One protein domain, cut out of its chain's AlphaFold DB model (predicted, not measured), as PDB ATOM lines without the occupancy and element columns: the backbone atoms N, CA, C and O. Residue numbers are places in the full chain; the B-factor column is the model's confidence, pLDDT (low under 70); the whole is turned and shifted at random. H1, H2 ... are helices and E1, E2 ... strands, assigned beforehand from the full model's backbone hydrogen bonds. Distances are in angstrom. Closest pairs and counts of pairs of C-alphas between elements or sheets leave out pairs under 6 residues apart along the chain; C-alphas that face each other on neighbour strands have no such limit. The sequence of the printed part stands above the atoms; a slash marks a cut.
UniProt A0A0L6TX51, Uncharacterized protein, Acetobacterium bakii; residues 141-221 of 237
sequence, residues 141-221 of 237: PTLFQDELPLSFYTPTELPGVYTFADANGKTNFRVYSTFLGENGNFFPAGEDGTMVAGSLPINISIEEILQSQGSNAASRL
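This is residues 141 to 221 of the 237 residues of an uncharacterized protein of Acetobacterium bakii (UniProt A0A0L6TX51). A small, strongly twisted antiparallel sheet of three strands, E1, E2 and E3, is joined by two short helices, H1 and H2, near the end where E1 turns into E2; H1 only grazes the sheet, and H2 packs on H1 farther out. A long opening stretch with no named element, residues 141 to 160, loops past E1 and pairs with it briefly at residues 154 to 155. The printed part has 81 residues, with three named strands followed by two named helices, in the order E1 E2 E3 H1 H2. The sheet's order is E1 - E2 - E3, and the class is mixed, helices and strands, with under half of the residues in named elements. The whole is compact, with a radius of gyration of the C-alphas of 12.3 A and spans of 35 by 24 by 23 A.

Residues 141 to 160 come first, from C-alpha 141 at (46.584, 17.076, -30.143). E1 is residues 161 to 165, 14.1 A from first to last C-alpha, beginning at C-alpha 161 at (47.879, 20.024, -37.064). E2, the longest strand, is residues 171 to 178, 23.1 A, and E3 is residues 185 to 189, 12.0 A. H1 is residues 204 to 213, 13.9 A. H2 is residues 215 to 221, 10.0 A, ending at C-alpha 221 at (27.442, 12.190, -51.138).

E1, E2 and E3 form a meander, each strand the antiparallel neighbour of the one before; E1 and E3 are edge strands. The hairpin E1 and E2 has directions 153 degrees apart, with N 162 and O 174 at 2.8 A, within hydrogen-bond range. The hairpin E2 and E3 stands at 138 degrees, with N 175 and O 187 at 2.9 A, also within that range. The sheet is only just strongly twisted, its C-alphas lying up to 4.2 A off the best plane. H1 only grazes the sheet, with residues 204 to 212; the closest C-alphas of E1 and H1 are those of Ala 165 and Gln 211, 6.5 A apart. H1 and H2 touch, their closest C-alphas, Ile 206 and Ala 218, being 5.8 A apart, at a steep tilt of 52 degrees, opposite ways. H2 is apart from E1, E2 and E3. In H1 and H2 every O i to N i+4 pair is within hydrogen-bond range.

The two C-alphas farthest apart, those of Asn 168 and Leu 180, are 35.7 A apart. The printed part has no cut. The link from E3 to H1, 14 residues, is long. The mean pLDDT of the printed part is 92.2, and residue 221 is the one printed residue under 70.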
ATOM      1  N   PRO A 141      45.755  17.060 -28.945       92.56
ATOM      2  CA  PRO A 141      46.584  17.076 -30.143       92.56
ATOM      3  C   PRO A 141      47.932  16.398 -29.901       92.56
ATOM      4  O   PRO A 141      48.621  16.689 -28.920       92.56
ATOM      5  N   THR A 142      48.320  15.501 -30.800       90.38
ATOM      6  CA  THR A 142      49.602  14.793 -30.748       90.38
ATOM      7  C   THR A 142      50.242  14.756 -32.128       90.38
ATOM      8  O   THR A 142      49.569  14.803 -33.155       90.38
ATOM      9  N   LEU A 143      51.573  14.691 -32.173       89.31
ATOM     10  CA  LEU A 143      52.285  14.568 -33.442       89.31
ATOM     11  C   LEU A 143      52.036  13.179 -34.039       89.31
ATOM     12  O   LEU A 143      52.350  12.172 -33.404       89.31
ATOM     13  N   PHE A 144      51.529  13.132 -35.269       92.12
ATOM     14  CA  PHE A 144      51.420  11.892 -36.027       92.12
ATOM     15  C   PHE A 144      52.785  11.531 -36.629       92.12
ATOM     16  O   PHE A 144      53.424  12.378 -37.258       92.12
ATOM     17  N   GLN A 145      53.257  10.306 -36.384       88.12
ATOM     18  CA  GLN A 145      54.625   9.872 -36.719       88.12
ATOM     19  C   GLN A 145      54.706   8.945 -37.941       88.12
ATOM     20  O   GLN A 145      55.811   8.648 -38.394       88.12
ATOM     21  N   ASP A 146      53.565   8.520 -38.480       90.19
ATOM     22  CA  ASP A 146      53.486   7.614 -39.626       90.19
ATOM     23  C   ASP A 146      53.227   8.370 -40.942       90.19
ATOM     24  O   ASP A 146      53.156   9.603 -40.991       90.19
ATOM     25  N   GLU A 147      53.092   7.622 -42.037       91.81
ATOM     26  CA  GLU A 147      52.680   8.167 -43.329       91.81
ATOM     27  C   GLU A 147      51.260   8.734 -43.242       91.81
ATOM     28  O   GLU A 147      50.330   8.052 -42.804       91.81
ATOM     29  N   LEU A 148      51.097   9.998 -43.650       93.19
ATOM     30  CA  LEU A 148      49.805  10.674 -43.602       93.19
ATOM     31  C   LEU A 148      48.746   9.874 -44.364       93.19
ATOM     32  O   LEU A 148      49.019   9.409 -45.471       93.19
ATOM     33  N   PRO A 149      47.510   9.786 -43.836       92.31
ATOM     34  CA  PRO A 149      46.445   9.044 -44.506       92.31
ATOM     35  C   PRO A 149      46.089   9.644 -45.873       92.31
ATOM     36  O   PRO A 149      45.503   8.965 -46.710       92.31
ATOM     37  N   LEU A 150      46.415  10.922 -46.086       94.81
ATOM     38  CA  LEU A 150      46.131  11.678 -47.297       94.81
ATOM     39  C   LEU A 150      47.357  12.509 -47.676       94.81
ATOM     40  O   LEU A 150      47.810  13.358 -46.909       94.81
ATOM     41  N   SER A 151      47.872  12.293 -48.884       94.75
ATOM     42  CA  SER A 151      49.104  12.929 -49.375       94.75
ATOM     43  C   SER A 151      48.982  14.438 -49.609       94.75
ATOM     44  O   SER A 151      49.992  15.131 -49.685       94.75
ATOM     45  N   PHE A 152      47.757  14.960 -49.717       95.62
ATOM     46  CA  PHE A 152      47.492  16.391 -49.882       95.62
ATOM     47  C   PHE A 152      47.413  17.162 -48.556       95.62
ATOM     48  O   PHE A 152      47.234  18.382 -48.571       95.62
ATOM     49  N   TYR A 153      47.541  16.489 -47.412       96.56
ATOM     50  CA  TYR A 153      47.669  17.170 -46.128       96.56
ATOM     51  C   TYR A 153      49.046  17.813 -45.999       96.56
ATOM     52  O   TYR A 153      50.079  17.169 -46.161       96.56
ATOM     53  N   THR A 154      49.049  19.096 -45.658       96.06
ATOM     54  CA  THR A 154      50.262  19.869 -45.394       96.06
ATOM     55  C   THR A 154      50.388  20.097 -43.888       96.06
ATOM     56  O   THR A 154      49.440  20.610 -43.288       96.06
ATOM     57  N   PRO A 155      51.506  19.721 -43.240       94.44
ATOM     58  CA  PRO A 155      51.717  20.017 -41.826       94.44
ATOM     59  C   PRO A 155      51.834  21.528 -41.598       94.44
ATOM     60  O   PRO A 155      52.361  22.258 -42.439       94.44
ATOM     61  N   THR A 156      51.352  21.990 -40.451       94.88
ATOM     62  CA  THR A 156      51.486  23.389 -40.018       94.88
ATOM     63  C   THR A 156      52.640  23.551 -39.020       94.88
ATOM     64  O   THR A 156      53.333  22.589 -38.692       94.88
ATOM     65  N   GLU A 157      52.844  24.769 -38.509       93.06
ATOM     66  CA  GLU A 157      53.785  25.023 -37.406       93.06
ATOM     67  C   GLU A 157      53.299  24.443 -36.062       93.06
ATOM     68  O   GLU A 157      54.098  24.261 -35.141       93.06
ATOM     69  N   LEU A 158      52.003  24.130 -35.940       92.25
ATOM     70  CA  LEU A 158      51.418  23.539 -34.741       92.25
ATOM     71  C   LEU A 158      51.565  22.003 -34.765       92.25
ATOM     72  O   LEU A 158      51.170  21.361 -35.745       92.25
ATOM     73  N   PRO A 159      52.092  21.376 -33.694       86.88
ATOM     74  CA  PRO A 159      52.261  19.927 -33.634       86.88
ATOM     75  C   PRO A 159      50.942  19.171 -33.822       86.88
ATOM     76  O   PRO A 159      49.964  19.434 -33.127       86.88
ATOM     77  N   GLY A 160      50.935  18.200 -34.739       90.44
ATOM     78  CA  GLY A 160      49.760  17.362 -34.995       90.44
ATOM     79  C   GLY A 160      48.649  18.040 -35.797       90.44
ATOM     80  O   GLY A 160      47.591  17.438 -35.970       90.44
ATOM     81  N   VAL A 161      48.867  19.263 -36.292       96.19
ATOM     82  CA  VAL A 161      47.879  20.024 -37.064       96.19
ATOM     83  C   VAL A 161      48.279  20.068 -38.532       96.19
ATOM     84  O   VAL A 161      49.416  20.389 -38.890       96.19
ATOM     85  N   TYR A 162      47.302  19.782 -39.380       96.75
ATOM     86  CA  TYR A 162      47.430  19.652 -40.819       96.75
ATOM     87  C   TYR A 162      46.372  20.491 -41.514       96.75
ATOM     88  O   TYR A 162      45.295  20.753 -40.975       96.75
ATOM     89  N   THR A 163      46.673  20.899 -42.736       97.25
ATOM     90  CA  THR A 163      45.787  21.719 -43.546       97.25
ATOM     91  C   THR A 163      45.732  21.234 -44.985       97.25
ATOM     92  O   THR A 163      46.678  20.623 -45.488       97.25
ATOM     93  N   PHE A 164      44.625  21.518 -45.659       97.06
ATOM     94  CA  PHE A 164      44.497  21.401 -47.105       97.06
ATOM     95  C   PHE A 164      43.479  22.423 -47.623       97.06
ATOM     96  O   PHE A 164      42.597  22.874 -46.887       97.06
ATOM     97  N   ALA A 165      43.588  22.790 -48.898       96.62
ATOM     98  CA  ALA A 165      42.571  23.582 -49.577       96.62
ATOM     99  C   ALA A 165      41.552  22.649 -50.242       96.62
ATOM    100  O   ALA A 165      41.939  21.707 -50.937       96.62
ATOM    101  N   ASP A 166      40.260  22.903 -50.035       95.31
ATOM    102  CA  ASP A 166      39.217  22.239 -50.819       95.31
ATOM    103  C   ASP A 166      39.164  22.784 -52.259       95.31
ATOM    104  O   ASP A 166      39.821  23.774 -52.596       95.31
ATOM    105  N   ALA A 167      38.351  22.168 -53.120       94.31
ATOM    106  CA  ALA A 167      38.227  22.585 -54.518       94.31
ATOM    107  C   ALA A 167      37.674  24.015 -54.704       94.31
ATOM    108  O   ALA A 167      37.783  24.578 -55.792       94.31
ATOM    109  N   ASN A 168      37.091  24.616 -53.660       93.75
ATOM    110  CA  ASN A 168      36.634  26.006 -53.668       93.75
ATOM    111  C   ASN A 168      37.718  26.981 -53.171       93.75
ATOM    112  O   ASN A 168      37.459  28.180 -53.063       93.75
ATOM    113  N   GLY A 169      38.917  26.490 -52.844       93.00
ATOM    114  CA  GLY A 169      40.020  27.279 -52.303       93.00
ATOM    115  C   GLY A 169      39.893  27.592 -50.811       93.00
ATOM    116  O   GLY A 169      40.664  28.401 -50.297       93.00
ATOM    117  N   LYS A 170      38.944  26.977 -50.093       95.00
ATOM    118  CA  LYS A 170      38.814  27.163 -48.646       95.00
ATOM    119  C   LYS A 170      39.828  26.279 -47.923       95.00
ATOM    120  O   LYS A 170      39.861  25.064 -48.120       95.00
ATOM    121  N   THR A 171      40.600  26.889 -47.032       96.31
ATOM    122  CA  THR A 171      41.499  26.183 -46.115       96.31
ATOM    123  C   THR A 171      40.697  25.414 -45.067       96.31
ATOM    124  O   THR A 171      39.838  25.978 -44.387       96.31
ATOM    125  N   ASN A 172      40.987  24.125 -44.925       97.00
ATOM    126  CA  ASN A 172      40.398  23.237 -43.935       97.00
ATOM    127  C   ASN A 172      41.498  22.699 -43.019       97.00
ATOM    128  O   ASN A 172      42.546  22.276 -43.497       97.00
ATOM    129  N   PHE A 173      41.237  22.684 -41.712       97.56
ATOM    130  CA  PHE A 173      42.194  22.228 -40.704       97.56
ATOM    131  C   PHE A 173      41.794  20.866 -40.148       97.56
ATOM    132  O   PHE A 173      40.606  20.565 -39.963       97.56
ATOM    133  N   ARG A 174      42.800  20.036 -39.892       97.56
ATOM    134  CA  ARG A 174      42.686  18.720 -39.274       97.56
ATOM    135  C   ARG A 174      43.708  18.599 -38.167       97.56
ATOM    136  O   ARG A 174      44.822  19.093 -38.298       97.56
ATOM    137  N   VAL A 175      43.343  17.909 -37.101       97.31
ATOM    138  CA  VAL A 175      44.251  17.618 -35.998       97.31
ATOM    139  C   VAL A 175      44.279  16.122 -35.748       97.31
ATOM    140  O   VAL A 175      43.229  15.485 -35.683       97.31
ATOM    141  N   TYR A 176      45.475  15.556 -35.624       96.56
ATOM    142  CA  TYR A 176      45.634  14.221 -35.069       96.56
ATOM    143  C   TYR A 176      45.520  14.329 -33.550       96.56
ATOM    144  O   TYR A 176      46.278  15.061 -32.912       96.56
ATOM    145  N   SER A 177      44.518  13.679 -32.969       95.06
ATOM    146  CA  SER A 177      44.239  13.771 -31.537       95.06
ATOM    147  C   SER A 177      43.982  12.411 -30.922       95.06
ATOM    148  O   SER A 177      43.335  11.555 -31.525       95.06
ATOM    149  N   THR A 178      44.465  12.241 -29.695       93.94
ATOM    150  CA  THR A 178      44.265  11.042 -28.878       93.94
ATOM    151  C   THR A 178      43.297  11.328 -27.739       93.94
ATOM    152  O   THR A 178      43.257  12.429 -27.180       93.94
ATOM    153  N   PHE A 179      42.512  10.321 -27.372       93.81
ATOM    154  CA  PHE A 179      41.654  10.353 -26.193       93.81
ATOM    155  C   PHE A 179      42.265   9.456 -25.126       93.81
ATOM    156  O   PHE A 179      42.703   8.352 -25.427       93.81
ATOM    157  N   LEU A 180      42.362   9.963 -23.894       89.94
ATOM    158  CA  LEU A 180      42.929   9.234 -22.748       89.94
ATOM    159  C   LEU A 180      44.341   8.644 -22.991       89.94
ATOM    160  O   LEU A 180      44.751   7.718 -22.300       89.94
ATOM    161  N   GLY A 181      45.105   9.204 -23.937       82.88
ATOM    162  CA  GLY A 181      46.442   8.719 -24.304       82.88
ATOM    163  C   GLY A 181      46.458   7.452 -25.169       82.88
ATOM    164  O   GLY A 181      47.525   6.871 -25.350       82.88
ATOM    165  N   GLU A 182      45.308   7.027 -25.694       85.31
ATOM    166  CA  GLU A 182      45.168   5.834 -26.534       85.31
ATOM    167  C   GLU A 182      45.277   6.156 -28.038       85.31
ATOM    168  O   GLU A 182      45.781   7.212 -28.428       85.31
ATOM    169  N   ASN A 183      44.826   5.230 -28.895       80.69
ATOM    170  CA  ASN A 183      44.860   5.360 -30.352       80.69
ATOM    171  C   ASN A 183      44.201   6.668 -30.811       80.69
ATOM    172  O   ASN A 183      43.035   6.933 -30.519       80.69
ATOM    173  N   GLY A 184      44.957   7.479 -31.547       90.38
ATOM    174  CA  GLY A 184      44.472   8.742 -32.083       90.38
ATOM    175  C   GLY A 184      43.826   8.593 -33.450       90.38
ATOM    176  O   GLY A 184      44.053   7.622 -34.174       90.38
ATOM    177  N   ASN A 185      43.049   9.601 -33.824       95.12
ATOM    178  CA  ASN A 185      42.499   9.740 -35.167       95.12
ATOM    179  C   ASN A 185      42.635  11.194 -35.633       95.12
ATOM    180  O   ASN A 185      42.965  12.082 -34.846       95.12
ATOM    181  N   PHE A 186      42.397  11.435 -36.916       96.75
ATOM    182  CA  PHE A 186      42.308  12.780 -37.463       96.75
ATOM    183  C   PHE A 186      40.885  13.303 -37.303       96.75
ATOM    184  O   PHE A 186      39.920  12.629 -37.664       96.75
ATOM    185  N   PHE A 187      40.768  14.531 -36.811       96.94
ATOM    186  CA  PHE A 187      39.498  15.203 -36.564       96.94
ATOM    187  C   PHE A 187      39.484  16.595 -37.202       96.94
ATOM    188  O   PHE A 187      40.543  17.215 -37.339       96.94
ATOM    189  N   PRO A 188      38.307  17.119 -37.583       96.50
ATOM    190  CA  PRO A 188      38.132  18.536 -37.876       96.50
ATOM    191  C   PRO A 188      38.671  19.428 -36.750       96.50
ATOM    192  O   PRO A 188      38.428  19.175 -35.569       96.50
ATOM    193  N   ALA A 189      39.382  20.489 -37.126       97.25
ATOM    194  CA  ALA A 189      39.976  21.434 -36.188       97.25
ATOM    195  C   ALA A 189      39.725  22.889 -36.598       97.25
ATOM    196  O   ALA A 189      39.384  23.177 -37.749       97.25
ATOM    197  N   GLY A 190      39.909  23.798 -35.644       95.25
ATOM    198  CA  GLY A 190      40.104  25.218 -35.904       95.25
ATOM    199  C   GLY A 190      41.502  25.525 -36.449       95.25
ATOM    200  O   GLY A 190      42.396  24.678 -36.447       95.25
ATOM    201  N   GLU A 191      41.692  26.765 -36.898       94.69
ATOM    202  CA  GLU A 191      42.994  27.285 -37.350       94.69
ATOM    203  C   GLU A 191      44.054  27.277 -36.237       94.69
ATOM    204  O   GLU A 191      45.240  27.094 -36.496       94.69
ATOM    205  N   ASP A 192      43.619  27.403 -34.985       94.19
ATOM    206  CA  ASP A 192      44.456  27.315 -33.788       94.19
ATOM    207  C   ASP A 192      44.822  25.871 -33.393       94.19
ATOM    208  O   ASP A 192      45.453  25.651 -32.358       94.19
ATOM    209  N   GLY A 193      44.421  24.877 -34.194       93.12
ATOM    210  CA  GLY A 193      44.680  23.464 -33.935       93.12
ATOM    211  C   GLY A 193      43.755  22.829 -32.900       93.12
ATOM    212  O   GLY A 193      43.933  21.655 -32.568       93.12
ATOM    213  N   THR A 194      42.762  23.561 -32.384       93.81
ATOM    214  CA  THR A 194      41.792  22.991 -31.445       93.81
ATOM    215  C   THR A 194      40.842  22.043 -32.170       93.81
ATOM    216  O   THR A 194      40.225  22.401 -33.174       93.81
ATOM    217  N   MET A 195      40.714  20.809 -31.672       95.25
ATOM    218  CA  MET A 195      39.719  19.862 -32.179       95.25
ATOM    219  C   MET A 195      38.315  20.447 -31.998       95.25
ATOM    220  O   MET A 195      37.963  20.922 -30.914       95.25
ATOM    221  N   VAL A 196      37.489  20.369 -33.040       95.75
ATOM    222  CA  VAL A 196      36.078  20.748 -32.942       95.75
ATOM    223  C   VAL A 196      35.378  19.769 -31.997       95.75
ATOM    224  O   VAL A 196      35.346  18.565 -32.243       95.75
ATOM    225  N   ALA A 197      34.818  20.274 -30.896       95.75
ATOM    226  CA  ALA A 197      34.224  19.426 -29.865       95.75
ATOM    227  C   ALA A 197      33.121  18.517 -30.433       95.75
ATOM    228  O   ALA A 197      32.183  18.983 -31.077       95.75
ATOM    229  N   GLY A 198      33.235  17.217 -30.164       95.25
ATOM    230  CA  GLY A 198      32.294  16.201 -30.627       95.25
ATOM    231  C   GLY A 198      32.413  15.825 -32.101       95.25
ATOM    232  O   GLY A 198      31.635  14.990 -32.556       95.25
ATOM    233  N   SER A 199      33.368  16.396 -32.844       95.69
ATOM    234  CA  SER A 199      33.553  16.057 -34.252       95.69
ATOM    235  C   SER A 199      33.836  14.576 -34.453       95.69
ATOM    236  O   SER A 199      34.611  13.996 -33.694       95.69
ATOM    237  N   LEU A 200      33.266  14.005 -35.510       95.12
ATOM    238  CA  LEU A 200      33.576  12.647 -35.940       95.12
ATOM    239  C   LEU A 200      34.998  12.568 -36.522       95.12
ATOM    240  O   LEU A 200      35.499  13.575 -37.043       95.12
ATOM    241  N   PRO A 201      35.647  11.390 -36.471       95.50
ATOM    242  CA  PRO A 201      36.864  11.142 -37.230       95.50
ATOM    243  C   PRO A 201      36.681  11.454 -38.717       95.50
ATOM    244  O   PRO A 201      35.581  11.303 -39.255       95.50
ATOM    245  N   ILE A 202      37.755  11.859 -39.399       94.19
ATOM    246  CA  ILE A 202      37.676  12.122 -40.837       94.19
ATOM    247  C   ILE A 202      37.231  10.875 -41.602       94.19
ATOM    248  O   ILE A 202      37.643   9.748 -41.320       94.19
ATOM    249  N   ASN A 203      36.441  11.104 -42.642       90.25
ATOM    250  CA  ASN A 203      36.142  10.100 -43.645       90.25
ATOM    251  C   ASN A 203      37.013  10.382 -44.870       90.25
ATOM    252  O   ASN A 203      36.811  11.390 -45.545       90.25
ATOM    253  N   ILE A 204      37.964   9.488 -45.154       91.50
ATOM    254  CA  ILE A 204      38.937   9.634 -46.248       91.50
ATOM    255  C   ILE A 204      38.257   9.972 -47.579       91.50
ATOM    256  O   ILE A 204      38.649  10.936 -48.230       91.50
ATOM    257  N   SER A 205      37.188   9.260 -47.944       87.94
ATOM    258  CA  SER A 205      36.479   9.516 -49.200       87.94
ATOM    259  C   SER A 205      35.858  10.913 -49.229       87.94
ATOM    260  O   SER A 205      35.902  11.592 -50.251       87.94
ATOM    261  N   ILE A 206      35.313  11.389 -48.107       89.50
ATOM    262  CA  ILE A 206      34.778  12.754 -48.024       89.50
ATOM    263  C   ILE A 206      35.898  13.783 -48.194       89.50
ATOM    264  O   ILE A 206      35.710  14.750 -48.927       89.50
ATOM    265  N   GLU A 207      37.056  13.581 -47.564       93.88
ATOM    266  CA  GLU A 207      38.206  14.484 -47.689       93.88
ATOM    267  C   GLU A 207      38.725  14.556 -49.135       93.88
ATOM    268  O   GLU A 207      38.954  15.647 -49.657       93.88
ATOM    269  N   GLU A 208      38.839  13.416 -49.823       94.19
ATOM    270  CA  GLU A 208      39.228  13.356 -51.240       94.19
ATOM    271  C   GLU A 208      38.230  14.096 -52.146       94.19
ATOM    272  O   GLU A 208      38.618  14.787 -53.093       94.19
ATOM    273  N   ILE A 209      36.932  14.003 -51.849       92.31
ATOM    274  CA  ILE A 209      35.897  14.723 -52.598       92.31
ATOM    275  C   ILE A 209      35.894  16.214 -52.268       92.31
ATOM    276  O   ILE A 209      35.725  17.030 -53.173       92.31
ATOM    277  N   LEU A 210      36.132  16.603 -51.015       93.75
ATOM    278  CA  LEU A 210      36.334  18.007 -50.663       93.75
ATOM    279  C   LEU A 210      37.497  18.593 -51.464       93.75
ATOM    280  O   LEU A 210      37.339  19.643 -52.086       93.75
ATOM    281  N   GLN A 211      38.626  17.887 -51.508       95.56
ATOM    282  CA  GLN A 211      39.817  18.318 -52.231       95.56
ATOM    283  C   GLN A 211      39.588  18.415 -53.750       95.56
ATOM    284  O   GLN A 211      40.047  19.375 -54.366       95.56
ATOM    285  N   SER A 212      38.842  17.479 -54.350       95.31
ATOM    286  CA  SER A 212      38.713  17.374 -55.815       95.31
ATOM    287  C   SER A 212      37.453  18.014 -56.417       95.31
ATOM    288  O   SER A 212      37.454  18.366 -57.597       95.31
ATOM    289  N   GLN A 213      36.371  18.158 -55.645       91.38
ATOM    290  CA  GLN A 213      35.049  18.597 -56.130       91.38
ATOM    291  C   GLN A 213      34.343  19.608 -55.207       91.38
ATOM    292  O   GLN A 213      33.332  20.199 -55.596       91.38
ATOM    293  N   GLY A 214      34.859  19.832 -53.996       89.56
ATOM    294  CA  GLY A 214      34.397  20.870 -53.079       89.56
ATOM    295  C   GLY A 214      33.251  20.446 -52.156       89.56
ATOM    296  O   GLY A 214      32.672  19.363 -52.255       89.56
ATOM    297  N   SER A 215      32.898  21.340 -51.230       84.19
ATOM    298  CA  SER A 215      31.929  21.092 -50.146       84.19
ATOM    299  C   SER A 215      30.528  20.686 -50.611       84.19
ATOM    300  O   SER A 215      29.898  19.828 -49.995       84.19
ATOM    301  N   ASN A 216      30.049  21.244 -51.723       84.12
ATOM    302  CA  ASN A 216      28.740  20.893 -52.278       84.12
ATOM    303  C   ASN A 216      28.691  19.435 -52.764       84.12
ATOM    304  O   ASN A 216      27.656  18.784 -52.637       84.12
ATOM    305  N   ALA A 217      29.794  18.911 -53.307       80.62
ATOM    306  CA  ALA A 217      29.877  17.521 -53.748       80.62
ATOM    307  C   ALA A 217      29.911  16.556 -52.553       80.62
ATOM    308  O   ALA A 217      29.191  15.559 -52.549       80.62
ATOM    309  N   ALA A 218      30.661  16.899 -51.503       81.12
ATOM    310  CA  ALA A 218      30.658  16.151 -50.248       81.12
ATOM    311  C   ALA A 218      29.255  16.097 -49.619       81.12
ATOM    312  O   ALA A 218      28.779  15.024 -49.255       81.12
ATOM    313  N   SER A 219      28.547  17.232 -49.574       77.06
ATOM    314  CA  SER A 219      27.159  17.276 -49.100       77.06
ATOM    315  C   SER A 219      26.239  16.384 -49.936       77.06
ATOM    316  O   SER A 219      25.417  15.669 -49.370       77.06
ATOM    317  N   ARG A 220      26.416  16.353 -51.266       71.75
ATOM    318  CA  ARG A 220      25.654  15.445 -52.133       71.75
ATOM    319  C   ARG A 220      25.898  13.984 -51.789       71.75
ATOM    320  O   ARG A 220      24.929  13.249 -51.716       71.75
ATOM    321  N   LEU A 221      27.135  13.573 -51.522       68.19
ATOM    322  CA  LEU A 221      27.442  12.190 -51.138       68.19
ATOM    323  C   LEU A 221      26.865  11.799 -49.786       68.19
ATOM    324  O   LEU A 221      26.354  10.692 -49.656       68.19
TER     325      LEU A 221